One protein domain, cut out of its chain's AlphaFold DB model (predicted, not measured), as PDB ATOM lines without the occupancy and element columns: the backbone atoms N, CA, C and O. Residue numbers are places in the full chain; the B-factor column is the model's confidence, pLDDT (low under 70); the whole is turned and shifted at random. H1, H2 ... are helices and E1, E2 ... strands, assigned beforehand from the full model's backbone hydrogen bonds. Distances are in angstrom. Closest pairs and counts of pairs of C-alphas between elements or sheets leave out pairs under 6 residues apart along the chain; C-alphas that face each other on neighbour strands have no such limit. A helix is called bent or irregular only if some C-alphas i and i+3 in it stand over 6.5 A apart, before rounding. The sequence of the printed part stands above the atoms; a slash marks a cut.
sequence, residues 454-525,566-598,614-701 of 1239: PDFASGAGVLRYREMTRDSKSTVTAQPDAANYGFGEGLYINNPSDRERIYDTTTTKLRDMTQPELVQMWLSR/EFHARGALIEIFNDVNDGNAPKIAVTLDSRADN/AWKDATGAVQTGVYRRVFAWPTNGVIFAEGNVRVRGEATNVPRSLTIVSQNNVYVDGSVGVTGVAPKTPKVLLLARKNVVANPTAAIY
ATOM      1  N   PRO A 454     115.239 112.678 106.223       56.28
ATOM      2  CA  PRO A 454     114.961 111.818 105.085       56.28
ATOM      3  C   PRO A 454     116.159 110.906 104.805       56.28
ATOM      4  O   PRO A 454     117.222 111.373 104.401       56.28
ATOM      5  N   ASP A 455     115.977 109.606 105.029       53.19
ATOM      6  CA  ASP A 455     116.937 108.588 104.631       53.19
ATOM      7  C   ASP A 455     116.745 108.277 103.139       53.19
ATOM      8  O   ASP A 455     115.662 107.888 102.687       53.19
ATOM      9  N   PHE A 456     117.803 108.493 102.358       58.22
ATOM     10  CA  PHE A 456     117.811 108.208 100.924       58.22
ATOM     11  C   PHE A 456     117.932 106.708 100.627       58.22
ATOM     12  O   PHE A 456     117.546 106.288  99.535       58.22
ATOM     13  N   ALA A 457     118.433 105.900 101.571       52.69
ATOM     14  CA  ALA A 457     118.622 104.465 101.378       52.69
ATOM     15  C   ALA A 457     117.288 103.702 101.399       52.69
ATOM     16  O   ALA A 457     117.065 102.835 100.555       52.69
ATOM     17  N   SER A 458     116.373 104.069 102.301       53.34
ATOM     18  CA  SER A 458     115.038 103.462 102.420       53.34
ATOM     19  C   SER A 458     114.007 103.964 101.400       53.34
ATOM     20  O   SER A 458     112.892 103.450 101.350       53.34
ATOM     21  N   GLY A 459     114.332 104.977 100.587       56.97
ATOM     22  CA  GLY A 459     113.413 105.576  99.606       56.97
ATOM     23  C   GLY A 459     112.331 106.487 100.207       56.97
ATOM     24  O   GLY A 459     111.778 107.321  99.490       56.97
ATOM     25  N   ALA A 460     112.085 106.422 101.519       57.50
ATOM     26  CA  ALA A 460     111.118 107.273 102.214       57.50
ATOM     27  C   ALA A 460     111.511 108.761 102.175       57.50
ATOM     28  O   ALA A 460     110.657 109.634 102.015       57.50
ATOM     29  N   GLY A 461     112.812 109.071 102.239       59.97
ATOM     30  CA  GLY A 461     113.294 110.448 102.162       59.97
ATOM     31  C   GLY A 461     113.082 111.122 100.802       59.97
ATOM     32  O   GLY A 461     112.937 112.342 100.722       59.97
ATOM     33  N   VAL A 462     113.006 110.324  99.735       68.62
ATOM     34  CA  VAL A 462     112.778 110.799  98.363       68.62
ATOM     35  C   VAL A 462     111.354 111.331  98.201       68.62
ATOM     36  O   VAL A 462     111.157 112.345  97.532       68.62
ATOM     37  N   LEU A 463     110.379 110.689  98.853       74.88
ATOM     38  CA  LEU A 463     108.987 111.135  98.843       74.88
ATOM     39  C   LEU A 463     108.842 112.505  99.504       74.88
ATOM     40  O   LEU A 463     108.179 113.362  98.940       74.88
ATOM     41  N   ARG A 464     109.556 112.781 100.604       78.69
ATOM     42  CA  ARG A 464     109.496 114.092 101.272       78.69
ATOM     43  C   ARG A 464     109.943 115.249 100.373       78.69
ATOM     44  O   ARG A 464     109.251 116.255 100.296       78.69
ATOM     45  N   TYR A 465     111.096 115.146  99.710       82.19
ATOM     46  CA  TYR A 465     111.576 116.244  98.853       82.19
ATOM     47  C   TYR A 465     110.761 116.385  97.564       82.19
ATOM     48  O   TYR A 465     110.597 117.493  97.052       82.19
ATOM     49  N   ARG A 466     110.216 115.272  97.065       82.81
ATOM     50  CA  ARG A 466     109.234 115.278  95.981       82.81
ATOM     51  C   ARG A 466     107.947 115.989  96.422       82.81
ATOM     52  O   ARG A 466     107.512 116.885  95.712       82.81
ATOM     53  N   GLU A 467     107.424 115.688  97.610       80.31
ATOM     54  CA  GLU A 467     106.246 116.350  98.190       80.31
ATOM     55  C   GLU A 467     106.483 117.852  98.391       80.31
ATOM     56  O   GLU A 467     105.654 118.670  98.011       80.31
ATOM     57  N   MET A 468     107.648 118.234  98.928       79.44
ATOM     58  CA  MET A 468     108.027 119.640  99.128       79.44
ATOM     59  C   MET A 468     108.219 120.416  97.820       79.44
ATOM     60  O   MET A 468     108.331 121.634  97.852       79.44
ATOM     61  N   THR A 469     108.314 119.754  96.670       85.12
ATOM     62  CA  THR A 469     108.513 120.425  95.379       85.12
ATOM     63  C   THR A 469     107.288 120.224  94.500       85.12
ATOM     64  O   THR A 469     106.462 121.127  94.397       85.12
ATOM     65  N   ARG A 470     107.128 119.027  93.936       81.75
ATOM     66  CA  ARG A 470     106.055 118.647  93.015       81.75
ATOM     67  C   ARG A 470     104.663 118.794  93.620       81.75
ATOM     68  O   ARG A 470     103.770 119.278  92.939       81.75
ATOM     69  N   ASP A 471     104.484 118.370  94.867       78.19
ATOM     70  CA  ASP A 471     103.153 118.298  95.482       78.19
ATOM     71  C   ASP A 471     102.876 119.490  96.424       78.19
ATOM     72  O   ASP A 471     101.846 119.540  97.097       78.19
ATOM     73  N   SER A 472     103.780 120.477  96.461       74.69
ATOM     74  CA  SER A 472     103.599 121.711  97.232       74.69
ATOM     75  C   SER A 472     102.815 122.755  96.429       74.69
ATOM     76  O   SER A 472     102.902 122.814  95.202       74.69
ATOM     77  N   LYS A 473     102.020 123.583  97.114       72.75
ATOM     78  CA  LYS A 473     101.161 124.586  96.469       72.75
ATOM     79  C   LYS A 473     102.014 125.643  95.761       72.75
ATOM     80  O   LYS A 473     102.987 126.142  96.321       72.75
ATOM     81  N   SER A 474     101.619 126.021  94.547       67.75
ATOM     82  CA  SER A 474     102.222 127.160  93.848       67.75
ATOM     83  C   SER A 474     102.018 128.435  94.668       67.75
ATOM     84  O   SER A 474     100.886 128.788  95.008       67.75
ATOM     85  N   THR A 475     103.097 129.165  94.953       62.91
ATOM     86  CA  THR A 475     103.010 130.501  95.566       62.91
ATOM     87  C   THR A 475     102.567 131.574  94.567       62.91
ATOM     88  O   THR A 475     102.351 132.723  94.945       62.91
ATOM     89  N   VAL A 476     102.441 131.229  93.281       62.72
ATOM     90  CA  VAL A 476     102.032 132.149  92.219       62.72
ATOM     91  C   VAL A 476     100.523 132.028  92.014       62.72
ATOM     92  O   VAL A 476     100.045 131.145  91.303       62.72
ATOM     93  N   THR A 477      99.764 132.960  92.596       65.19
ATOM     94  CA  THR A 477      98.288 132.996  92.552       65.19
ATOM     95  C   THR A 477      97.717 132.971  91.129       65.19
ATOM     96  O   THR A 477      96.605 132.499  90.916       65.19
ATOM     97  N   ALA A 478      98.474 133.454  90.140       64.56
ATOM     98  CA  ALA A 478      98.056 133.488  88.740       64.56
ATOM     99  C   ALA A 478      98.063 132.112  88.042       64.56
ATOM    100  O   ALA A 478      97.552 132.004  86.930       64.56
ATOM    101  N   GLN A 479      98.656 131.074  88.649       56.78
ATOM    102  CA  GLN A 479      98.778 129.741  88.047       56.78
ATOM    103  C   GLN A 479      98.551 128.641  89.101       56.78
ATOM    104  O   GLN A 479      99.515 128.040  89.586       56.78
ATOM    105  N   PRO A 480      97.288 128.364  89.472       56.44
ATOM    106  CA  PRO A 480      96.954 127.352  90.478       56.44
ATOM    107  C   PRO A 480      97.406 125.936  90.080       56.44
ATOM    108  O   PRO A 480      97.797 125.161  90.948       56.44
ATOM    109  N   ASP A 481      97.466 125.633  88.780       57.62
ATOM    110  CA  ASP A 481      97.916 124.331  88.266       57.62
ATOM    111  C   ASP A 481      99.441 124.205  88.144       57.62
ATOM    112  O   ASP A 481      99.944 123.155  87.744       57.62
ATOM    113  N   ALA A 482     100.210 125.249  88.474       57.56
ATOM    114  CA  ALA A 482     101.661 125.237  88.283       57.56
ATOM    115  C   ALA A 482     102.348 124.127  89.107       57.56
ATOM    116  O   ALA A 482     103.328 123.543  88.640       57.56
ATOM    117  N   ALA A 483     101.782 123.751  90.259       55.94
ATOM    118  CA  ALA A 483     102.249 122.619  91.063       55.94
ATOM    119  C   ALA A 483     102.276 121.305  90.251       55.94
ATOM    120  O   ALA A 483     103.283 120.596  90.255       55.94
ATOM    121  N   ASN A 484     101.257 121.054  89.415       56.12
ATOM    122  CA  ASN A 484     101.190 119.873  88.537       56.12
ATOM    123  C   ASN A 484     102.315 119.834  87.488       56.12
ATOM    124  O   ASN A 484     102.638 118.772  86.950       56.12
ATOM    125  N   TYR A 485     102.932 120.983  87.209       59.59
ATOM    126  CA  TYR A 485     104.052 121.131  86.282       59.59
ATOM    127  C   TYR A 485     105.399 121.319  86.995       59.59
ATOM    128  O   TYR A 485     106.398 121.606  86.336       59.59
ATOM    129  N   GLY A 486     105.444 121.116  88.316       59.16
ATOM    130  CA  GLY A 486     106.662 121.179  89.123       59.16
ATOM    131  C   GLY A 486     106.969 122.538  89.758       59.16
ATOM    132  O   GLY A 486     108.106 122.760  90.174       59.16
ATOM    133  N   PHE A 487     105.977 123.430  89.831       60.59
ATOM    134  CA  PHE A 487     106.070 124.756  90.447       60.59
ATOM    135  C   PHE A 487     105.269 124.808  91.745       60.59
ATOM    136  O   PHE A 487     104.135 125.292  91.777       60.59
ATOM    137  N   GLY A 488     105.859 124.285  92.809       74.31
ATOM    138  CA  GLY A 488     105.347 124.487  94.153       74.31
ATOM    139  C   GLY A 488     106.139 125.563  94.894       74.31
ATOM    140  O   GLY A 488     106.678 126.487  94.284       74.31
ATOM    141  N   GLU A 489     106.266 125.425  96.211       78.81
ATOM    142  CA  GLU A 489     107.195 126.235  97.012       78.81
ATOM    143  C   GLU A 489     108.665 125.949  96.656       78.81
ATOM    144  O   GLU A 489     109.552 126.781  96.875       78.81
ATOM    145  N   GLY A 490     108.925 124.766  96.093       86.62
ATOM    146  CA  GLY A 490     110.217 124.362  95.550       86.62
ATOM    147  C   GLY A 490     110.182 124.105  94.043       86.62
ATOM    148  O   GLY A 490     109.124 124.103  93.416       86.62
ATOM    149  N   LEU A 491     111.357 123.858  93.457       90.19
ATOM    150  CA  LEU A 491     111.508 123.598  92.021       90.19
ATOM    151  C   LEU A 491     111.655 122.097  91.745       90.19
ATOM    152  O   LEU A 491     112.612 121.475  92.207       90.19
ATOM    153  N   TYR A 492     110.745 121.513  90.965       92.00
ATOM    154  CA  TYR A 492     110.802 120.104  90.564       92.00
ATOM    155  C   TYR A 492     111.264 119.944  89.107       92.00
ATOM    156  O   TYR A 492     110.673 120.499  88.182       92.00
ATOM    157  N   ILE A 493     112.302 119.136  88.888       91.25
ATOM    158  CA  ILE A 493     112.898 118.840  87.582       91.25
ATOM    159  C   ILE A 493     112.613 117.376  87.228       91.25
ATOM    160  O   ILE A 493     113.239 116.440  87.733       91.25
ATOM    161  N   ASN A 494     111.667 117.164  86.314       89.44
ATOM    162  CA  ASN A 494     111.311 115.833  85.828       89.44
ATOM    163  C   ASN A 494     112.270 115.359  84.726       89.44
ATOM    164  O   ASN A 494     111.912 115.347  83.548       89.44
ATOM    165  N   ASN A 495     113.491 114.971  85.093       90.06
ATOM    166  CA  ASN A 495     114.495 114.487  84.145       90.06
ATOM    167  C   ASN A 495     114.967 113.037  84.389       90.06
ATOM    168  O   ASN A 495     116.164 112.768  84.338       90.06
ATOM    169  N   PRO A 496     114.073 112.050  84.602       87.62
ATOM    170  CA  PRO A 496     114.469 110.681  84.946       87.62
ATOM    171  C   PRO A 496     115.309 109.990  83.863       87.62
ATOM    172  O   PRO A 496     116.012 109.027  84.167       87.62
ATOM    173  N   SER A 497     115.229 110.453  82.611       83.31
ATOM    174  CA  SER A 497     116.023 109.964  81.478       83.31
ATOM    175  C   SER A 497     117.458 110.495  81.462       83.31
ATOM    176  O   SER A 497     118.307 109.904  80.789       83.31
ATOM    177  N   ASP A 498     117.756 111.553  82.220       83.81
ATOM    178  CA  ASP A 498     119.105 112.088  82.382       83.81
ATOM    179  C   ASP A 498     119.889 111.223  83.358       83.81
ATOM    180  O   ASP A 498     120.074 111.538  84.532       83.81
ATOM    181  N   ARG A 499     120.332 110.073  82.869       85.38
ATOM    182  CA  ARG A 499     121.231 109.176  83.587       85.38
ATOM    183  C   ARG A 499     122.426 108.885  82.707       85.38
ATOM    184  O   ARG A 499     122.297 108.848  81.481       85.38
ATOM    185  N   GLU A 500     123.571 108.654  83.334       82.69
ATOM    186  CA  GLU A 500     124.708 108.115  82.600       82.69
ATOM    187  C   GLU A 500     124.363 106.704  82.160       82.69
ATOM    188  O   GLU A 500     124.036 105.844  82.984       82.69
ATOM    189  N   ARG A 501     124.385 106.496  80.846       80.56
ATOM    190  CA  ARG A 501     124.075 105.218  80.229       80.56
ATOM    191  C   ARG A 501     125.208 104.816  79.315       80.56
ATOM    192  O   ARG A 501     125.672 105.625  78.518       80.56
ATOM    193  N   ILE A 502     125.590 103.554  79.413       81.00
ATOM    194  CA  ILE A 502     126.510 102.913  78.488       81.00
ATOM    195  C   ILE A 502     125.700 102.077  77.503       81.00
ATOM    196  O   ILE A 502     124.673 101.487  77.859       81.00
ATOM    197  N   TYR A 503     126.137 102.071  76.246       76.25
ATOM    198  CA  TYR A 503     125.591 101.152  75.261       76.25
ATOM    199  C   TYR A 503     126.098  99.752  75.586       76.25
ATOM    200  O   TYR A 503     127.295  99.484  75.504       76.25
ATOM    201  N   ASP A 504     125.192  98.877  76.007       80.31
ATOM    202  CA  ASP A 504     125.529  97.490  76.256       80.31
ATOM    203  C   ASP A 504     125.509  96.740  74.925       80.31
ATOM    204  O   ASP A 504     124.452  96.481  74.343       80.31
ATOM    205  N   THR A 505     126.703  96.412  74.436       78.12
ATOM    206  CA  THR A 505     126.901  95.720  73.159       78.12
ATOM    207  C   THR A 505     126.240  94.344  73.129       78.12
ATOM    208  O   THR A 505     125.903  93.871  72.049       78.12
ATOM    209  N   THR A 506     126.002  93.718  74.287       80.31
ATOM    210  CA  THR A 506     125.364  92.396  74.365       80.31
ATOM    211  C   THR A 506     123.849  92.469  74.236       80.31
ATOM    212  O   THR A 506     123.235  91.588  73.640       80.31
ATOM    213  N   THR A 507     123.231  93.529  74.761       80.31
ATOM    214  CA  THR A 507     121.770  93.675  74.771       80.31
ATOM    215  C   THR A 507     121.258  94.653  73.722       80.31
ATOM    216  O   THR A 507     120.044  94.776  73.551       80.31
ATOM    217  N   THR A 508     122.147  95.364  73.017       81.31
ATOM    218  CA  THR A 508     121.841  96.477  72.091       81.31
ATOM    219  C   THR A 508     121.001  97.598  72.718       81.31
ATOM    220  O   THR A 508     120.426  98.436  72.022       81.31
ATOM    221  N   LYS A 509     120.921  97.629  74.053       81.50
ATOM    222  CA  LYS A 509     120.138  98.585  74.833       81.50
ATOM    223  C   LYS A 509     121.073  99.490  75.625       81.50
ATOM    224  O   LYS A 509     122.142  99.090  76.079       81.50
ATOM    225  N   LEU A 510     120.646 100.733  75.823       76.38
ATOM    226  CA  LEU A 510     121.291 101.627  76.779       76.38
ATOM    227  C   LEU A 510     120.948 101.156  78.196       76.38
ATOM    228  O   LEU A 510     119.768 101.131  78.557       76.38
ATOM    229  N   ARG A 511     121.960 100.839  79.006       87.06
ATOM    230  CA  ARG A 511     121.792 100.561  80.440       87.06
ATOM    231  C   ARG A 511     122.463 101.636  81.278       87.06
ATOM    232  O   ARG A 511     123.438 102.237  80.839       87.06
ATOM    233  N   ASP A 512     121.953 101.867  82.485       81.25
ATOM    234  CA  ASP A 512     122.582 102.791  83.430       81.25
ATOM    235  C   ASP A 512     124.010 102.301  83.765       81.25
ATOM    236  O   ASP A 512     124.240 101.102  83.956       81.25
ATOM    237  N   MET A 513     124.976 103.222  83.806       79.75
ATOM    238  CA  MET A 513     126.362 102.899  84.159       79.75
ATOM    239  C   MET A 513     126.463 102.477  85.626       79.75
ATOM    240  O   MET A 513     125.838 103.070  86.514       79.75
ATOM    241  N   THR A 514     127.277 101.458  85.883       82.62
ATOM    242  CA  THR A 514     127.669 101.044  87.234       82.62
ATOM    243  C   THR A 514     128.722 102.001  87.808       82.62
ATOM    244  O   THR A 514     129.384 102.735  87.072       82.62
ATOM    245  N   GLN A 515     128.909 102.000  89.133       76.88
ATOM    246  CA  GLN A 515     129.911 102.857  89.785       76.88
ATOM    247  C   GLN A 515     131.338 102.644  89.233       76.88
ATOM    248  O   GLN A 515     131.999 103.642  88.946       76.88
ATOM    249  N   PRO A 516     131.830 101.402  89.021       79.62
ATOM    250  CA  PRO A 516     133.149 101.190  88.428       79.62
ATOM    251  C   PRO A 516     133.260 101.724  87.000       79.62
ATOM    252  O   PRO A 516     134.314 102.223  86.633       79.62
ATOM    253  N   GLU A 517     132.189 101.667  86.207       80.94
ATOM    254  CA  GLU A 517     132.177 102.194  84.835       80.94
ATOM    255  C   GLU A 517     132.181 103.718  84.810       80.94
ATOM    256  O   GLU A 517     132.853 104.305  83.970       80.94
ATOM    257  N   LEU A 518     131.489 104.368  85.753       77.00
ATOM    258  CA  LEU A 518     131.611 105.811  85.958       77.00
ATOM    259  C   LEU A 518     133.052 106.171  86.324       77.00
ATOM    260  O   LEU A 518     133.648 107.032  85.689       77.00
ATOM    261  N   VAL A 519     133.643 105.474  87.295       73.62
ATOM    262  CA  VAL A 519     135.035 105.709  87.704       73.62
ATOM    263  C   VAL A 519     136.006 105.453  86.549       73.62
ATOM    264  O   VAL A 519     136.896 106.261  86.326       73.62
ATOM    265  N   GLN A 520     135.831 104.382  85.774       72.44
ATOM    266  CA  GLN A 520     136.656 104.093  84.598       72.44
ATOM    267  C   GLN A 520     136.467 105.125  83.495       72.44
ATOM    268  O   GLN A 520     137.437 105.514  82.864       72.44
ATOM    269  N   MET A 521     135.254 105.624  83.281       71.56
ATOM    270  CA  MET A 521     135.021 106.699  82.325       71.56
ATOM    271  C   MET A 521     135.734 107.988  82.761       71.56
ATOM    272  O   MET A 521     136.327 108.659  81.926       71.56
ATOM    273  N   TRP A 522     135.763 108.279  84.064       67.75
ATOM    274  CA  TRP A 522     136.468 109.431  84.634       67.75
ATOM    275  C   TRP A 522     137.994 109.270  84.670       67.75
ATOM    276  O   TRP A 522     138.723 110.242  84.504       67.75
ATOM    277  N   LEU A 523     138.482 108.052  84.908       62.03
ATOM    278  CA  LEU A 523     139.905 107.741  85.065       62.03
ATOM    279  C   LEU A 523     140.544 107.150  83.808       62.03
ATOM    280  O   LEU A 523     141.744 106.872  83.832       62.03
ATOM    281  N   SER A 524     139.786 106.925  82.729       54.78
ATOM    282  CA  SER A 524     140.335 106.385  81.485       54.78
ATOM    283  C   SER A 524     141.222 107.437  80.837       54.78
ATOM    284  O   SER A 524     140.825 108.264  80.021       54.78
ATOM    285  N   ARG A 525     142.488 107.394  81.238       46.44
ATOM    286  CA  ARG A 525     143.585 107.954  80.477       46.44
ATOM    287  C   ARG A 525     143.649 107.152  79.185       46.44
ATOM    288  O   ARG A 525     143.758 105.928  79.238       46.44
ATOM    289  N   GLU A 566     134.682 117.998  76.912       40.00
ATOM    290  CA  GLU A 566     134.423 116.638  76.404       40.00
ATOM    291  C   GLU A 566     133.587 115.799  77.382       40.00
ATOM    292  O   GLU A 566     132.873 114.885  76.962       40.00
ATOM    293  N   PHE A 567     133.627 116.107  78.687       49.62
ATOM    294  CA  PHE A 567     132.798 115.435  79.691       49.62
ATOM    295  C   PHE A 567     131.606 116.289  80.127       49.62
ATOM    296  O   PHE A 567     131.459 116.661  81.292       49.62
ATOM    297  N   HIS A 568     130.681 116.553  79.208       57.12
ATOM    298  CA  HIS A 568     129.371 117.065  79.599       57.12
ATOM    299  C   HIS A 568     128.496 115.921  80.106       57.12
ATOM    300  O   HIS A 568     127.741 115.302  79.345       57.12
ATOM    301  N   ALA A 569     128.604 115.659  81.411       65.44
ATOM    302  CA  ALA A 569     127.710 114.756  82.121       65.44
ATOM    303  C   ALA A 569     126.253 115.024  81.719       65.44
ATOM    304  O   ALA A 569     125.804 116.176  81.652       65.44
ATOM    305  N   ARG A 570     125.499 113.958  81.437       74.19
ATOM    306  CA  ARG A 570     124.081 114.099  81.082       74.19
ATOM    307  C   ARG A 570     123.358 114.650  82.303       74.19
ATOM    308  O   ARG A 570     123.462 114.042  83.361       74.19
ATOM    309  N   GLY A 571     122.632 115.760  82.172       85.06
ATOM    310  CA  GLY A 571     121.862 116.344  83.274       85.06
ATOM    311  C   GLY A 571     121.375 117.764  83.005       85.06
ATOM    312  O   GLY A 571     121.973 118.501  82.210       85.06
ATOM    313  N   ALA A 572     120.307 118.155  83.702       90.81
ATOM    314  CA  ALA A 572     119.843 119.537  83.726       90.81
ATOM    315  C   ALA A 572     120.900 120.417  84.409       90.81
ATOM    316  O   ALA A 572     121.391 120.064  85.480       90.81
ATOM    317  N   LEU A 573     121.278 121.529  83.781       93.31
ATOM    318  CA  LEU A 573     122.210 122.492  84.361       93.31
ATOM    319  C   LEU A 573     121.428 123.495  85.206       93.31
ATOM    320  O   LEU A 573     120.529 124.148  84.694       93.31
ATOM    321  N   ILE A 574     121.781 123.603  86.479       94.88
ATOM    322  CA  ILE A 574     121.264 124.558  87.448       94.88
ATOM    323  C   ILE A 574     122.338 125.629  87.636       94.88
ATOM    324  O   ILE A 574     123.412 125.356  88.172       94.88
ATOM    325  N   GLU A 575     122.046 126.846  87.195       95.44
ATOM    326  CA  GLU A 575     122.907 128.007  87.385       95.44
ATOM    327  C   GLU A 575     122.344 128.893  88.492       95.44
ATOM    328  O   GLU A 575     121.185 129.311  88.440       95.44
ATOM    329  N   ILE A 576     123.179 129.200  89.475       95.75
ATOM    330  CA  ILE A 576     122.894 130.115  90.573       95.75
ATOM    331  C   ILE A 576     123.556 131.451  90.228       95.75
ATOM    332  O   ILE A 576     124.761 131.489  90.001       95.75
ATOM    333  N   PHE A 577     122.793 132.537  90.139       95.81
ATOM    334  CA  PHE A 577     123.349 133.845  89.776       95.81
ATOM    335  C   PHE A 577     122.505 134.998  90.321       95.81
ATOM    336  O   PHE A 577     121.352 134.813  90.707       95.81
ATOM    337  N   ASN A 578     123.068 136.206  90.311       94.69
ATOM    338  CA  ASN A 578     122.310 137.433  90.541       94.69
ATOM    339  C   ASN A 578     121.914 138.041  89.199       94.69
ATOM    340  O   ASN A 578     122.767 138.295  88.350       94.69
ATOM    341  N   ASP A 579     120.620 138.268  89.000       91.44
ATOM    342  CA  ASP A 579     120.113 138.864  87.770       91.44
ATOM    343  C   ASP A 579     120.329 140.378  87.803       91.44
ATOM    344  O   ASP A 579     119.633 141.115  88.505       91.44
ATOM    345  N   VAL A 580     121.309 140.842  87.026       87.81
ATOM    346  CA  VAL A 580     121.659 142.266  86.914       87.81
ATOM    347  C   VAL A 580     120.491 143.129  86.438       87.81
ATOM    348  O   VAL A 580     120.436 144.311  86.770       87.81
ATOM    349  N   ASN A 581     119.528 142.549  85.710       89.31
ATOM    350  CA  ASN A 581     118.365 143.280  85.207       89.31
ATOM    351  C   ASN A 581     117.257 143.431  86.258       89.31
ATOM    352  O   ASN A 581     116.378 144.273  86.097       89.31
ATOM    353  N   ASP A 582     117.300 142.640  87.330       87.50
ATOM    354  CA  ASP A 582     116.287 142.614  88.387       87.50
ATOM    355  C   ASP A 582     116.885 143.079  89.722       87.50
ATOM    356  O   ASP A 582     116.768 142.427  90.757       87.50
ATOM    357  N   GLY A 583     117.644 144.179  89.678       90.31
ATOM    358  CA  GLY A 583     118.261 144.772  90.866       90.31
ATOM    359  C   GLY A 583     119.265 143.859  91.577       90.31
ATOM    360  O   GLY A 583     119.412 143.957  92.794       90.31
ATOM    361  N   ASN A 584     119.947 142.968  90.843       88.81
ATOM    362  CA  ASN A 584     120.812 141.916  91.390       88.81
ATOM    363  C   ASN A 584     120.075 140.923  92.300       88.81
ATOM    364  O   ASN A 584     120.696 140.339  93.195       88.81
ATOM    365  N   ALA A 585     118.773 140.713  92.083       91.94
ATOM    366  CA  ALA A 585     118.028 139.685  92.791       91.94
ATOM    367  C   ALA A 585     118.606 138.287  92.480       91.94
ATOM    368  O   ALA A 585     118.909 137.983  91.320       91.94
ATOM    369  N   PRO A 586     118.761 137.421  93.492       94.31
ATOM    370  CA  PRO A 586     119.256 136.065  93.304       94.31
ATOM    371  C   PRO A 586     118.221 135.222  92.550       94.31
ATOM    372  O   PRO A 586     117.060 135.117  92.957       94.31
ATOM    373  N   LYS A 587     118.650 134.596  91.455       94.81
ATOM    374  CA  LYS A 587     117.824 133.757  90.585       94.81
ATOM    375  C   LYS A 587     118.488 132.419  90.306       94.81
ATOM    376  O   LYS A 587     119.676 132.210  90.550       94.81
ATOM    377  N   ILE A 588     117.675 131.498  89.802       94.69
ATOM    378  CA  ILE A 588     118.098 130.154  89.422       94.69
ATOM    379  C   ILE A 588     117.711 129.932  87.968       94.69
ATOM    380  O   ILE A 588     116.531 129.984  87.637       94.69
ATOM    381  N   ALA A 589     118.677 129.682  87.088       94.38
ATOM    382  CA  ALA A 589     118.388 129.217  85.737       94.38
ATOM    383  C   ALA A 589     118.488 127.699  85.693       94.38
ATOM    384  O   ALA A 589     119.431 127.122  86.225       94.38
ATOM    385  N   VAL A 590     117.531 127.054  85.032       93.06
ATOM    386  CA  VAL A 590     117.628 125.638  84.688       93.06
ATOM    387  C   VAL A 590     117.654 125.499  83.177       93.06
ATOM    388  O   VAL A 590     116.745 125.972  82.492       93.06
ATOM    389  N   THR A 591     118.680 124.824  82.669       91.69
ATOM    390  CA  THR A 591     118.817 124.452  81.260       91.69
ATOM    391  C   THR A 591     118.641 122.944  81.108       91.69
ATOM    392  O   THR A 591     119.439 122.148  81.617       91.69
ATOM    393  N   LEU A 592     117.583 122.539  80.405       82.38
ATOM    394  CA  LEU A 592     117.265 121.147  80.095       82.38
ATOM    395  C   LEU A 592     118.144 120.685  78.920       82.38
ATOM    396  O   LEU A 592     117.791 120.887  77.768       82.38
ATOM    397  N   ASP A 593     119.280 120.050  79.232       70.62
ATOM    398  CA  ASP A 593     120.310 119.585  78.281       70.62
ATOM    399  C   ASP A 593     121.109 120.705  77.589       70.62
ATOM    400  O   ASP A 593     120.902 121.030  76.425       70.62
ATOM    401  N   SER A 594     122.109 121.250  78.293       53.44
ATOM    402  CA  SER A 594     122.984 122.322  77.773       53.44
ATOM    403  C   SER A 594     123.760 121.986  76.488       53.44
ATOM    404  O   SER A 594     124.461 122.846  75.970       53.44
ATOM    405  N   ARG A 595     123.727 120.740  76.003       59.09
ATOM    406  CA  ARG A 595     124.450 120.334  74.786       59.09
ATOM    407  C   ARG A 595     123.729 120.754  73.506       59.09
ATOM    408  O   ARG A 595     124.326 120.697  72.439       59.09
ATOM    409  N   ALA A 596     122.463 121.160  73.607       50.19
ATOM    410  CA  ALA A 596     121.671 121.602  72.465       50.19
ATOM    411  C   ALA A 596     121.829 123.102  72.145       50.19
ATOM    412  O   ALA A 596     121.460 123.516  71.051       50.19
ATOM    413  N   ASP A 597     122.388 123.912  73.052       44.47
ATOM    414  CA  ASP A 597     122.231 125.374  72.990       44.47
ATOM    415  C   ASP A 597     123.035 126.079  71.874       44.47
ATOM    416  O   ASP A 597     122.732 127.229  71.576       44.47
ATOM    417  N   ASN A 598     123.984 125.414  71.192       45.25
ATOM    418  CA  ASN A 598     124.827 126.055  70.160       45.25
ATOM    419  C   ASN A 598     124.836 125.392  68.768       45.25
ATOM    420  O   ASN A 598     125.508 125.885  67.864       45.25
ATOM    421  N   ALA A 614     111.557 119.549  76.826       75.25
ATOM    422  CA  ALA A 614     111.161 120.945  76.776       75.25
ATOM    423  C   ALA A 614     110.405 121.328  78.041       75.25
ATOM    424  O   ALA A 614     109.826 120.479  78.728       75.25
ATOM    425  N   TRP A 615     110.405 122.625  78.330       79.88
ATOM    426  CA  TRP A 615     109.523 123.173  79.346       79.88
ATOM    427  C   TRP A 615     108.074 122.935  78.941       79.88
ATOM    428  O   TRP A 615     107.731 123.022  77.766       79.88
ATOM    429  N   LYS A 616     107.212 122.639  79.909       78.69
ATOM    430  CA  LYS A 616     105.769 122.712  79.692       78.69
ATOM    431  C   LYS A 616     105.293 124.115  80.051       78.69
ATOM    432  O   LYS A 616     105.773 124.703  81.025       78.69
ATOM    433  N   ASP A 617     104.402 124.667  79.241       77.56
ATOM    434  CA  ASP A 617     103.705 125.901  79.578       77.56
ATOM    435  C   ASP A 617     102.607 125.648  80.625       77.56
ATOM    436  O   ASP A 617     102.420 124.530  81.107       77.56
ATOM    437  N   ALA A 618     101.874 126.703  80.988       71.75
ATOM    438  CA  ALA A 618     100.794 126.618  81.970       71.75
ATOM    439  C   ALA A 618      99.624 125.714  81.533       71.75
ATOM    440  O   ALA A 618      98.849 125.279  82.377       71.75
ATOM    441  N   THR A 619      99.495 125.417  80.235       75.56
ATOM    442  CA  THR A 619      98.477 124.506  79.685       75.56
ATOM    443  C   THR A 619      98.965 123.057  79.609       75.56
ATOM    444  O   THR A 619      98.219 122.170  79.200       75.56
ATOM    445  N   GLY A 620     100.222 122.805  79.991       72.69
ATOM    446  CA  GLY A 620     100.872 121.504  79.877       72.69
ATOM    447  C   GLY A 620     101.420 121.200  78.483       72.69
ATOM    448  O   GLY A 620     101.988 120.119  78.287       72.69
ATOM    449  N   ALA A 621     101.297 122.135  77.535       78.56
ATOM    450  CA  ALA A 621     101.857 122.002  76.201       78.56
ATOM    451  C   ALA A 621     103.377 122.201  76.232       78.56
ATOM    452  O   ALA A 621     103.921 122.991  77.002       78.56
ATOM    453  N   VAL A 622     104.083 121.440  75.401       77.88
ATOM    454  CA  VAL A 622     105.545 121.470  75.287       77.88
ATOM    455  C   VAL A 622     105.964 122.775  74.595       77.88
ATOM    456  O   VAL A 622     105.596 123.015  73.448       77.88
ATOM    457  N   GLN A 623     106.747 123.613  75.273       78.62
ATOM    458  CA  GLN A 623     107.361 124.817  74.715       78.62
ATOM    459  C   GLN A 623     108.569 124.429  73.859       78.62
ATOM    460  O   GLN A 623     109.696 124.315  74.344       78.62
ATOM    461  N   THR A 624     108.333 124.199  72.572       76.19
ATOM    462  CA  THR A 624     109.393 123.874  71.611       76.19
ATOM    463  C   THR A 624     110.425 125.003  71.526       76.19
ATOM    464  O   THR A 624     110.065 126.167  71.370       76.19
ATOM    465  N   GLY A 625     111.716 124.662  71.600       72.31
ATOM    466  CA  GLY A 625     112.825 125.608  71.416       72.31
ATOM    467  C   GLY A 625     113.238 126.400  72.660       72.31
ATOM    468  O   GLY A 625     114.200 127.159  72.591       72.31
ATOM    469  N   VAL A 626     112.565 126.217  73.802       70.56
ATOM    470  CA  VAL A 626     112.993 126.795  75.084       70.56
ATOM    471  C   VAL A 626     113.646 125.695  75.917       70.56
ATOM    472  O   VAL A 626     112.964 124.795  76.403       70.56
ATOM    473  N   TYR A 627     114.964 125.773  76.099       82.25
ATOM    474  CA  TYR A 627     115.726 124.828  76.929       82.25
ATOM    475  C   TYR A 627     116.143 125.441  78.265       82.25
ATOM    476  O   TYR A 627     116.163 124.745  79.280       82.25
ATOM    477  N   ARG A 628     116.368 126.759  78.298       90.25
ATOM    478  CA  ARG A 628     116.740 127.521  79.493       90.25
ATOM    479  C   ARG A 628     115.566 128.334  80.027       90.25
ATOM    480  O   ARG A 628     114.951 129.097  79.286       90.25
ATOM    481  N   ARG A 629     115.287 128.219  81.325       89.69
ATOM    482  CA  ARG A 629     114.284 129.035  82.023       89.69
ATOM    483  C   ARG A 629     114.848 129.569  83.332       89.69
ATOM    484  O   ARG A 629     115.545 128.851  84.041       89.69
ATOM    485  N   VAL A 630     114.559 130.835  83.625       91.25
ATOM    486  CA  VAL A 630     114.995 131.523  84.845       91.25
ATOM    487  C   VAL A 630     113.840 131.564  85.841       91.25
ATOM    488  O   VAL A 630     112.720 131.932  85.487       91.25
ATOM    489  N   PHE A 631     114.126 131.202  87.084       91.31
ATOM    490  CA  PHE A 631     113.203 131.182  88.208       91.31
ATOM    491  C   PHE A 631     113.674 132.145  89.292       91.31
ATOM    492  O   PHE A 631     114.876 132.356  89.485       91.31
ATOM    493  N   ALA A 632     112.716 132.707  90.026       91.75
ATOM    494  CA  ALA A 632     113.012 133.331  91.307       91.75
ATOM    495  C   ALA A 632     113.576 132.284  92.282       91.75
ATOM    496  O   ALA A 632     113.377 131.079  92.105       91.75
ATOM    497  N   TRP A 633     114.271 132.745  93.321       92.62
ATOM    498  CA  TRP A 633     114.749 131.861  94.380       92.62
ATOM    499  C   TRP A 633     113.583 131.054  94.993       92.62
ATOM    500  O   TRP A 633     112.601 131.673  95.409       92.62
ATOM    501  N   PRO A 634     113.661 129.708  95.075       90.12
ATOM    502  CA  PRO A 634     112.577 128.882  95.602       90.12
ATOM    503  C   PRO A 634     112.189 129.304  97.018       90.12
ATOM    504  O   PRO A 634     113.061 129.506  97.873       90.12
ATOM    505  N   THR A 635     110.889 129.422  97.289       88.56
ATOM    506  CA  THR A 635     110.409 129.904  98.586       88.56
ATOM    507  C   THR A 635     110.720 128.916  99.693       88.56
ATOM    508  O   THR A 635     111.049 129.356 100.777       88.56
ATOM    509  N   ASN A 636     110.756 127.608  99.467       86.44
ATOM    510  CA  ASN A 636     111.234 126.664 100.488       86.44
ATOM    511  C   ASN A 636     112.749 126.393 100.425       86.44
ATOM    512  O   ASN A 636     113.289 125.691 101.277       86.44
ATOM    513  N   GLY A 637     113.447 126.958  99.434       91.94
ATOM    514  CA  GLY A 637     114.870 126.726  99.211       91.94
ATOM    515  C   GLY A 637     115.205 125.308  98.739       91.94
ATOM    516  O   GLY A 637     116.333 124.877  98.943       91.94
ATOM    517  N   VAL A 638     114.272 124.564  98.136       94.25
ATOM    518  CA  VAL A 638     114.496 123.186  97.667       94.25
ATOM    519  C   VAL A 638     114.371 123.092  96.146       94.25
ATOM    520  O   VAL A 638     113.412 123.577  95.547       94.25
ATOM    521  N   ILE A 639     115.333 122.410  95.525       94.69
ATOM    522  CA  ILE A 639     115.261 121.923  94.145       94.69
ATOM    523  C   ILE A 639     115.339 120.402  94.183       94.69
ATOM    524  O   ILE A 639     116.240 119.852  94.811       94.69
ATOM    525  N   PHE A 640     114.435 119.716  93.496       94.94
ATOM    526  CA  PHE A 640     114.424 118.261  93.395       94.94
ATOM    527  C   PHE A 640     114.465 117.814  91.938       94.94
ATOM    528  O   PHE A 640     113.686 118.301  91.125       94.94
ATOM    529  N   ALA A 641     115.327 116.856  91.613       94.69
ATOM    530  CA  ALA A 641     115.489 116.313  90.271       94.69
ATOM    531  C   ALA A 641     115.413 114.780  90.239       94.69
ATOM    532  O   ALA A 641     115.992 114.083  91.076       94.69
ATOM    533  N   GLU A 642     114.719 114.243  89.236       92.75
ATOM    534  CA  GLU A 642     114.553 112.794  89.021       92.75
ATOM    535  C   GLU A 642     115.787 112.109  88.415       92.75
ATOM    536  O   GLU A 642     115.983 110.900  88.561       92.75
ATOM    537  N   GLY A 643     116.601 112.861  87.684       92.25
ATOM    538  CA  GLY A 643     117.843 112.399  87.083       92.25
ATOM    539  C   GLY A 643     119.029 113.221  87.549       92.25
ATOM    540  O   GLY A 643     119.002 113.884  88.585       92.25
ATOM    541  N   ASN A 644     120.097 113.151  86.772       92.69
ATOM    542  CA  ASN A 644     121.329 113.873  87.013       92.69
ATOM    543  C   ASN A 644     121.116 115.385  86.917       92.69
ATOM    544  O   ASN A 644     120.392 115.869  86.042       92.69
ATOM    545  N   VAL A 645     121.822 116.134  87.754       94.06
ATOM    546  CA  VAL A 645     121.886 117.597  87.663       94.06
ATOM    547  C   VAL A 645     123.327 118.062  87.674       94.06
ATOM    548  O   VAL A 645     124.177 117.448  88.311       94.06
ATOM    549  N   ARG A 646     123.594 119.156  86.972       93.81
ATOM    550  CA  ARG A 646     124.842 119.914  87.045       93.81
ATOM    551  C   ARG A 646     124.551 121.208  87.784       93.81
ATOM    552  O   ARG A 646     123.499 121.791  87.554       93.81
ATOM    553  N   VAL A 647     125.430 121.645  88.668       94.56
ATOM    554  CA  VAL A 647     125.238 122.847  89.482       94.56
ATOM    555  C   VAL A 647     126.456 123.740  89.333       94.56
ATOM    556  O   VAL A 647     127.581 123.263  89.488       94.56
ATOM    557  N   ARG A 648     126.230 125.025  89.054       94.31
ATOM    558  CA  ARG A 648     127.275 126.052  88.991       94.31
ATOM    559  C   ARG A 648     126.762 127.426  89.403       94.31
ATOM    560  O   ARG A 648     125.556 127.655  89.431       94.31
ATOM    561  N   GLY A 649     127.689 128.347  89.616       94.00
ATOM    562  CA  GLY A 649     127.432 129.766  89.807       94.00
ATOM    563  C   GLY A 649     127.345 130.189  91.272       94.00
ATOM    564  O   GLY A 649     127.267 129.372  92.194       94.00
ATOM    565  N   GLU A 650     127.379 131.500  91.477       93.81
ATOM    566  CA  GLU A 650     127.325 132.119  92.792       93.81
ATOM    567  C   GLU A 650     126.225 133.175  92.852       93.81
ATOM    568  O   GLU A 650     126.033 133.937  91.904       93.81
ATOM    569  N   ALA A 651     125.517 133.243  93.980       92.94
ATOM    570  CA  ALA A 651     124.537 134.291  94.234       92.94
ATOM    571  C   ALA A 651     124.812 135.027  95.548       92.94
ATOM    572  O   ALA A 651     125.216 134.435  96.550       92.94
ATOM    573  N   THR A 652     124.556 136.331  95.555       93.81
ATOM    574  CA  THR A 652     124.642 137.191  96.742       93.81
ATOM    575  C   THR A 652     123.254 137.658  97.166       93.81
ATOM    576  O   THR A 652     122.327 137.683  96.355       93.81
ATOM    577  N   ASN A 653     123.101 138.036  98.435       91.19
ATOM    578  CA  ASN A 653     121.826 138.438  99.036       91.19
ATOM    579  C   ASN A 653     120.730 137.366  98.930       91.19
ATOM    580  O   ASN A 653     119.548 137.692  98.815       91.19
ATOM    581  N   VAL A 654     121.101 136.078  98.968       92.31
ATOM    582  CA  VAL A 654     120.093 135.012  98.886       92.31
ATOM    583  C   VAL A 654     119.197 135.020 100.132       92.31
ATOM    584  O   VAL A 654     119.705 135.144 101.252       92.31
ATOM    585  N   PRO A 655     117.867 134.883  99.976       89.12
ATOM    586  CA  PRO A 655     116.929 135.025 101.090       89.12
ATOM    587  C   PRO A 655     116.989 133.848 102.075       89.12
ATOM    588  O   PRO A 655     116.552 133.973 103.217       89.12
ATOM    589  N   ARG A 656     117.501 132.687 101.641       90.81
ATOM    590  CA  ARG A 656     117.613 131.459 102.440       90.81
ATOM    591  C   ARG A 656     118.622 130.485 101.831       90.81
ATOM    592  O   ARG A 656     119.045 130.655 100.691       90.81
ATOM    593  N   SER A 657     118.986 129.454 102.592       93.81
ATOM    594  CA  SER A 657     119.792 128.326 102.106       93.81
ATOM    595  C   SER A 657     119.103 127.593 100.948       93.81
ATOM    596  O   SER A 657     117.875 127.562 100.879       93.81
ATOM    597  N   LEU A 658     119.896 126.979 100.070       94.88
ATOM    598  CA  LEU A 658     119.432 126.170  98.943       94.88
ATOM    599  C   LEU A 658     119.786 124.700  99.178       94.88
ATOM    600  O   LEU A 658     120.931 124.386  99.480       94.88
ATOM    601  N   THR A 659     118.833 123.796  99.000       95.50
ATOM    602  CA  THR A 659     119.039 122.347  99.018       95.50
ATOM    603  C   THR A 659     118.714 121.792  97.641       95.50
ATOM    604  O   THR A 659     117.576 121.887  97.190       95.50
ATOM    605  N   ILE A 660     119.704 121.212  96.971       95.62
ATOM    606  CA  ILE A 660     119.548 120.581  95.661       95.62
ATOM    607  C   ILE A 660     119.595 119.074  95.862       95.62
ATOM    608  O   ILE A 660     120.594 118.536  96.336       95.62
ATOM    609  N   VAL A 661     118.511 118.401  95.497       95.12
ATOM    610  CA  VAL A 661     118.321 116.965  95.666       95.12
ATOM    611  C   VAL A 661     118.206 116.306  94.299       95.12
ATOM    612  O   VAL A 661     117.384 116.712  93.485       95.12
ATOM    613  N   SER A 662     118.989 115.262  94.048       94.69
ATOM    614  CA  SER A 662     118.895 114.442  92.838       94.69
ATOM    615  C   SER A 662     118.698 112.971  93.191       94.69
ATOM    616  O   SER A 662     119.418 112.410  94.020       94.69
ATOM    617  N   GLN A 663     117.772 112.302  92.502       94.06
ATOM    618  CA  GLN A 663     117.631 110.843  92.561       94.06
ATOM    619  C   GLN A 663     118.753 110.079  91.841       94.06
ATOM    620  O   GLN A 663     118.734 108.844  91.810       94.06
ATOM    621  N   ASN A 664     119.727 110.779  91.262       92.19
ATOM    622  CA  ASN A 664     120.873 110.182  90.596       92.19
ATOM    623  C   ASN A 664     122.175 110.881  91.035       92.19
ATOM    624  O   ASN A 664     122.457 110.884  92.235       92.19
ATOM    625  N   ASN A 665     122.979 111.422  90.110       92.88
ATOM    626  CA  ASN A 665     124.211 112.147  90.428       92.88
ATOM    627  C   ASN A 665     123.995 113.674  90.437       92.88
ATOM    628  O   ASN A 665     123.265 114.214  89.606       92.88
ATOM    629  N   VAL A 666     124.700 114.378  91.323       94.62
ATOM    630  CA  VAL A 666     124.878 115.839  91.270       94.62
ATOM    631  C   VAL A 666     126.304 116.119  90.820       94.62
ATOM    632  O   VAL A 666     127.239 115.670  91.471       94.62
ATOM    633  N   TYR A 667     126.489 116.868  89.743       92.88
ATOM    634  CA  TYR A 667     127.798 117.292  89.253       92.88
ATOM    635  C   TYR A 667     128.028 118.763  89.602       92.88
ATOM    636  O   TYR A 667     127.153 119.591  89.365       92.88
ATOM    637  N   VAL A 668     129.195 119.102  90.142       93.19
ATOM    638  CA  VAL A 668     129.590 120.490  90.416       93.19
ATOM    639  C   VAL A 668     130.462 120.980  89.263       93.19
ATOM    640  O   VAL A 668     131.577 120.485  89.080       93.19
ATOM    641  N   ASP A 669     129.923 121.915  88.482       87.12
ATOM    642  CA  ASP A 669     130.456 122.382  87.196       87.12
ATOM    643  C   ASP A 669     130.955 123.837  87.293       87.12
ATOM    644  O   ASP A 669     130.492 124.736  86.593       87.12
ATOM    645  N   GLY A 670     131.845 124.085  88.258       85.88
ATOM    646  CA  GLY A 670     132.367 125.415  88.587       85.88
ATOM    647  C   GLY A 670     132.237 125.760  90.069       85.88
ATOM    648  O   GLY A 670     131.961 124.895  90.904       85.88
ATOM    649  N   SER A 671     132.434 127.035  90.399       85.56
ATOM    650  CA  SER A 671     132.184 127.540  91.751       85.56
ATOM    651  C   SER A 671     130.696 127.462  92.078       85.56
ATOM    652  O   SER A 671     129.859 127.786  91.237       85.56
ATOM    653  N   VAL A 672     130.371 127.021  93.292       90.81
ATOM    654  CA  VAL A 672     129.009 127.014  93.833       90.81
ATOM    655  C   VAL A 672     129.043 127.750  95.158       90.81
ATOM    656  O   VAL A 672     129.650 127.280  96.121       90.81
ATOM    657  N   GLY A 673     128.397 128.908  95.203       89.25
ATOM    658  CA  GLY A 673     128.487 129.813  96.341       89.25
ATOM    659  C   GLY A 673     127.187 130.556  96.582       89.25
ATOM    660  O   GLY A 673     126.496 130.970  95.656       89.25
ATOM    661  N   VAL A 674     126.843 130.740  97.852       88.62
ATOM    662  CA  VAL A 674     125.793 131.678  98.237       88.62
ATOM    663  C   VAL A 674     126.298 132.559  99.359       88.62
ATOM    664  O   VAL A 674     126.856 132.078 100.343       88.62
ATOM    665  N   THR A 675     126.093 133.860  99.221       86.06
ATOM    666  CA  THR A 675     126.309 134.828 100.294       86.06
ATOM    667  C   THR A 675     124.973 135.474 100.626       86.06
ATOM    668  O   THR A 675     124.169 135.779  99.747       86.06
ATOM    669  N   GLY A 676     124.677 135.601 101.915       75.81
ATOM    670  CA  GLY A 676     123.416 136.167 102.390       75.81
ATOM    671  C   GLY A 676     123.604 137.519 103.038       75.81
ATOM    672  O   GLY A 676     124.723 137.937 103.333       75.81
ATOM    673  N   VAL A 677     122.476 138.166 103.303       72.19
ATOM    674  CA  VAL A 677     122.427 139.368 104.129       72.19
ATOM    675  C   VAL A 677     122.594 138.937 105.593       72.19
ATOM    676  O   VAL A 677     121.857 138.078 106.082       72.19
ATOM    677  N   ALA A 678     123.589 139.493 106.291       65.81
ATOM    678  CA  ALA A 678     123.810 139.234 107.717       65.81
ATOM    679  C   ALA A 678     122.505 139.444 108.522       65.81
ATOM    680  O   ALA A 678     121.748 140.363 108.203       65.81
ATOM    681  N   PRO A 679     122.212 138.632 109.562       69.00
ATOM    682  CA  PRO A 679     123.120 137.741 110.296       69.00
ATOM    683  C   PRO A 679     123.133 136.272 109.838       69.00
ATOM    684  O   PRO A 679     123.899 135.477 110.380       69.00
ATOM    685  N   LYS A 680     122.289 135.867 108.880       70.31
ATOM    686  CA  LYS A 680     122.224 134.465 108.440       70.31
ATOM    687  C   LYS A 680     123.174 134.255 107.263       70.31
ATOM    688  O   LYS A 680     123.023 134.895 106.231       70.31
ATOM    689  N   THR A 681     124.133 133.339 107.402       80.12
ATOM    690  CA  THR A 681     124.955 132.852 106.283       80.12
ATOM    691  C   THR A 681     124.226 131.682 105.611       80.12
ATOM    692  O   THR A 681     124.264 130.566 106.147       80.12
ATOM    693  N   PRO A 682     123.507 131.907 104.498       87.75
ATOM    694  CA  PRO A 682     122.857 130.846 103.745       87.75
ATOM    695  C   PRO A 682     123.901 129.839 103.268       87.75
ATOM    696  O   PRO A 682     125.081 130.157 103.121       87.75
ATOM    697  N   LYS A 683     123.466 128.598 103.062       92.88
ATOM    698  CA  LYS A 683     124.319 127.494 102.613       92.88
ATOM    699  C   LYS A 683     123.707 126.832 101.388       92.88
ATOM    700  O   LYS A 683     122.486 126.826 101.251       92.88
ATOM    701  N   VAL A 684     124.545 126.242 100.541       93.69
ATOM    702  CA  VAL A 684     124.097 125.283  99.524       93.69
ATOM    703  C   VAL A 684     124.343 123.874 100.052       93.69
ATOM    704  O   VAL A 684     125.461 123.541 100.436       93.69
ATOM    705  N   LEU A 685     123.297 123.053 100.090       94.94
ATOM    706  CA  LEU A 685     123.352 121.637 100.427       94.94
ATOM    707  C   LEU A 685     123.082 120.820  99.161       94.94
ATOM    708  O   LEU A 685     122.063 121.015  98.504       94.94
ATOM    709  N   LEU A 686     123.986 119.900  98.825       95.56
ATOM    710  CA  LEU A 686     123.856 119.010  97.673       95.56
ATOM    711  C   LEU A 686     123.599 117.586  98.170       95.56
ATOM    712  O   LEU A 686     124.412 117.035  98.909       95.56
ATOM    713  N   LEU A 687     122.476 116.998  97.770       94.00
ATOM    714  CA  LEU A 687     122.072 115.643  98.132       94.00
ATOM    715  C   LEU A 687     121.857 114.834  96.853       94.00
ATOM    716  O   LEU A 687     121.037 115.186  96.010       94.00
ATOM    717  N   ALA A 688     122.589 113.737  96.704       93.31
ATOM    718  CA  ALA A 688     122.487 112.848  95.554       93.31
ATOM    719  C   ALA A 688     122.229 111.423  96.040       93.31
ATOM    720  O   ALA A 688     122.874 110.975  96.985       93.31
ATOM    721  N   ARG A 689     121.327 110.687  95.382       89.56
ATOM    722  CA  ARG A 689     121.097 109.267  95.700       89.56
ATOM    723  C   ARG A 689     122.332 108.412  95.416       89.56
ATOM    724  O   ARG A 689     122.551 107.425  96.111       89.56
ATOM    725  N   LYS A 690     123.082 108.748  94.359       87.69
ATOM    726  CA  LYS A 690     124.277 108.004  93.947       87.69
ATOM    727  C   LYS A 690     125.558 108.735  94.330       87.69
ATOM    728  O   LYS A 690     126.256 108.280  95.226       87.69
ATOM    729  N   ASN A 691     125.871 109.851  93.665       89.19
ATOM    730  CA  ASN A 691     127.142 110.553  93.856       89.19
ATOM    731  C   ASN A 691     126.995 112.073  93.765       89.19
ATOM    732  O   ASN A 691     126.272 112.577  92.905       89.19
ATOM    733  N   VAL A 692     127.760 112.796  94.582       92.06
ATOM    734  CA  VAL A 692     128.102 114.201  94.327       92.06
ATOM    735  C   VAL A 692     129.497 114.218  93.712       92.06
ATOM    736  O   VAL A 692     130.470 113.830  94.354       92.06
ATOM    737  N   VAL A 693     129.584 114.611  92.448       89.69
ATOM    738  CA  VAL A 693     130.796 114.555  91.637       89.69
ATOM    739  C   VAL A 693     131.299 115.975  91.426       89.69
ATOM    740  O   VAL A 693     130.686 116.761  90.711       89.69
ATOM    741  N   ALA A 694     132.414 116.324  92.055       86.69
ATOM    742  CA  ALA A 694     133.069 117.597  91.796       86.69
ATOM    743  C   ALA A 694     134.006 117.449  90.602       86.69
ATOM    744  O   ALA A 694     134.815 116.525  90.593       86.69
ATOM    745  N   ASN A 695     133.926 118.350  89.620       72.25
ATOM    746  CA  ASN A 695     134.964 118.446  88.605       72.25
ATOM    747  C   ASN A 695     136.176 119.185  89.208       72.25
ATOM    748  O   ASN A 695     136.137 120.412  89.357       72.25
ATOM    749  N   PRO A 696     137.273 118.484  89.558       61.25
ATOM    750  CA  PRO A 696     138.416 119.131  90.180       61.25
ATOM    751  C   PRO A 696     139.141 120.057  89.203       61.25
ATOM    752  O   PRO A 696     139.870 120.916  89.664       61.25
ATOM    753  N   THR A 697     138.952 119.940  87.883       56.22
ATOM    754  CA  THR A 697     139.613 120.847  86.926       56.22
ATOM    755  C   THR A 697     139.063 122.272  86.970       56.22
ATOM    756  O   THR A 697     139.772 123.195  86.589       56.22
ATOM    757  N   ALA A 698     137.841 122.456  87.483       51.78
ATOM    758  CA  ALA A 698     137.272 123.777  87.741       51.78
ATOM    759  C   ALA A 698     137.664 124.316  89.132       51.78
ATOM    760  O   ALA A 698     137.898 125.509  89.289       51.78
ATOM    761  N   ALA A 699     137.767 123.441  90.143       46.62
ATOM    762  CA  ALA A 699     138.142 123.826  91.511       46.62
ATOM    763  C   ALA A 699     139.661 124.012  91.695       46.62
ATOM    764  O   ALA A 699     140.120 124.865  92.454       46.62
ATOM    765  N   ILE A 700     140.460 123.216  90.989       46.91
ATOM    766  CA  ILE A 700     141.905 123.361  90.873       46.91
ATOM    767  C   ILE A 700     142.121 124.258  89.665       46.91
ATOM    768  O   ILE A 700     142.366 123.775  88.562       46.91
ATOM    769  N   TYR A 701     141.987 125.564  89.898       46.22
ATOM    770  CA  TYR A 701     142.319 126.623  88.949       46.22
ATOM    771  C   TYR A 701     143.539 126.204  88.119       46.22
ATOM    772  O   TYR A 701     144.621 125.944  88.689       46.22
TER     773      TYR A 701
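This is residues 454 to 525, 566 to 598 and 614 to 701 of the 1239 residues of an uncharacterized protein of bacterium (UniProt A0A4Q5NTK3). Two sheets lie face to face as a sandwich, a twisted one of six strands and a smaller one of four, and from E6 to E12 the chain winds back and forth between them, changing sheet at each link. H1 crosses the smaller sheet's outer face, while the hairpin E2 and E3, with H3 after it, lies off to one side of the sandwich. The 193 printed residues include four named helices and twelve named strands, in the order H1 H2 E1 E2 E3 H3 E4 E5 E6 E7 E8 E9 E10 E11 E12 H4. The larger sheet, E6 E5 E4 E8 E10 E12, is mixed; the smaller, E1 E7 E9 E11, is parallel. The class is mixed, helices and strands, with under half of the residues in named elements; the whole is compact, with a radius of gyration of the C-alphas of 17.2 A and spans of 52 by 42 by 40 A.

H1, residues 460 to 467, is on the sheet of E1, 491 to 493, E7, 638 to 641, E9, 658 to 662, and E11, 684 to 688, at a height over the sheet of 10.4 A. It runs across the strands, at 68 degrees to E7 on the local plane; its closest C-alphas to E7 are Tyr 465 and Phe 640, 6.5 A apart. H2, residues 480 to 485, only grazes this sheet with residues 483 to 485; it is irregular, C-alphas 480 and 483 being 7.1 A apart. N 493 and O 640, N 641 and O 661, and N 662 and O 687, each 2.8 A apart, are within hydrogen-bond range across the three parallel pairs. E2, 501 to 504, and E3, 509 to 512, form an antiparallel hairpin, with N 502 and O 511 2.9 A apart. H3, 515 to 523, is apart from E2. E4, 572 to 579, and E5, 585 to 591, form a hairpin, with N 575 and O 589 2.8 A apart. E6, 628 to 632, is antiparallel to E5, N 631 and O 588 being 2.8 A apart. E8, 645 to 651, is parallel to E4, N 574 and O 646 being 2.7 A apart. E10, 665 to 674, is parallel to E8 and to E12, 691 to 694; N 647 and O 667, and N 668 and O 693, are 2.8 A apart. The facing parts of the two sheets are 9.3 A apart centre to centre, their strands at 9 degrees. H4, 696 to 699, only grazes the larger sheet; its closest C-alphas to E10 are Ala 698 and Gly 670, 5.2 A apart. Every O i to N i+4 pair is within hydrogen-bond range in H3, 2 of 4 in H1 and 0 of 2 in H2, which has 2 of 3 O i to N i+3 pairs within range; H4 is too short for an i+4 pair.

H1 begins at C-alpha 460 (111.118, 107.273, 102.214). E10, 21.1 A long, bends by 92 degrees at C-alpha 670 (132.367, 125.415, 88.587), and E4, 19.7 A, by 53 degrees at residue 576. H4 ends at C-alpha 699 (138.142, 123.826, 91.511).

The C-alphas farthest apart, of Thr 506 and Pro 679, are 57.9 A apart. Residues 526 to 565 and 599 to 613 are not printed; the C-alpha gaps are 13.3 A and 16.0 A. Of the links printed whole, H1 to H2 is long. Mean pLDDT of the printed part is 79.5; 44 residues are under 70, among them 454 to 462, 474 to 487 and 696 to 701.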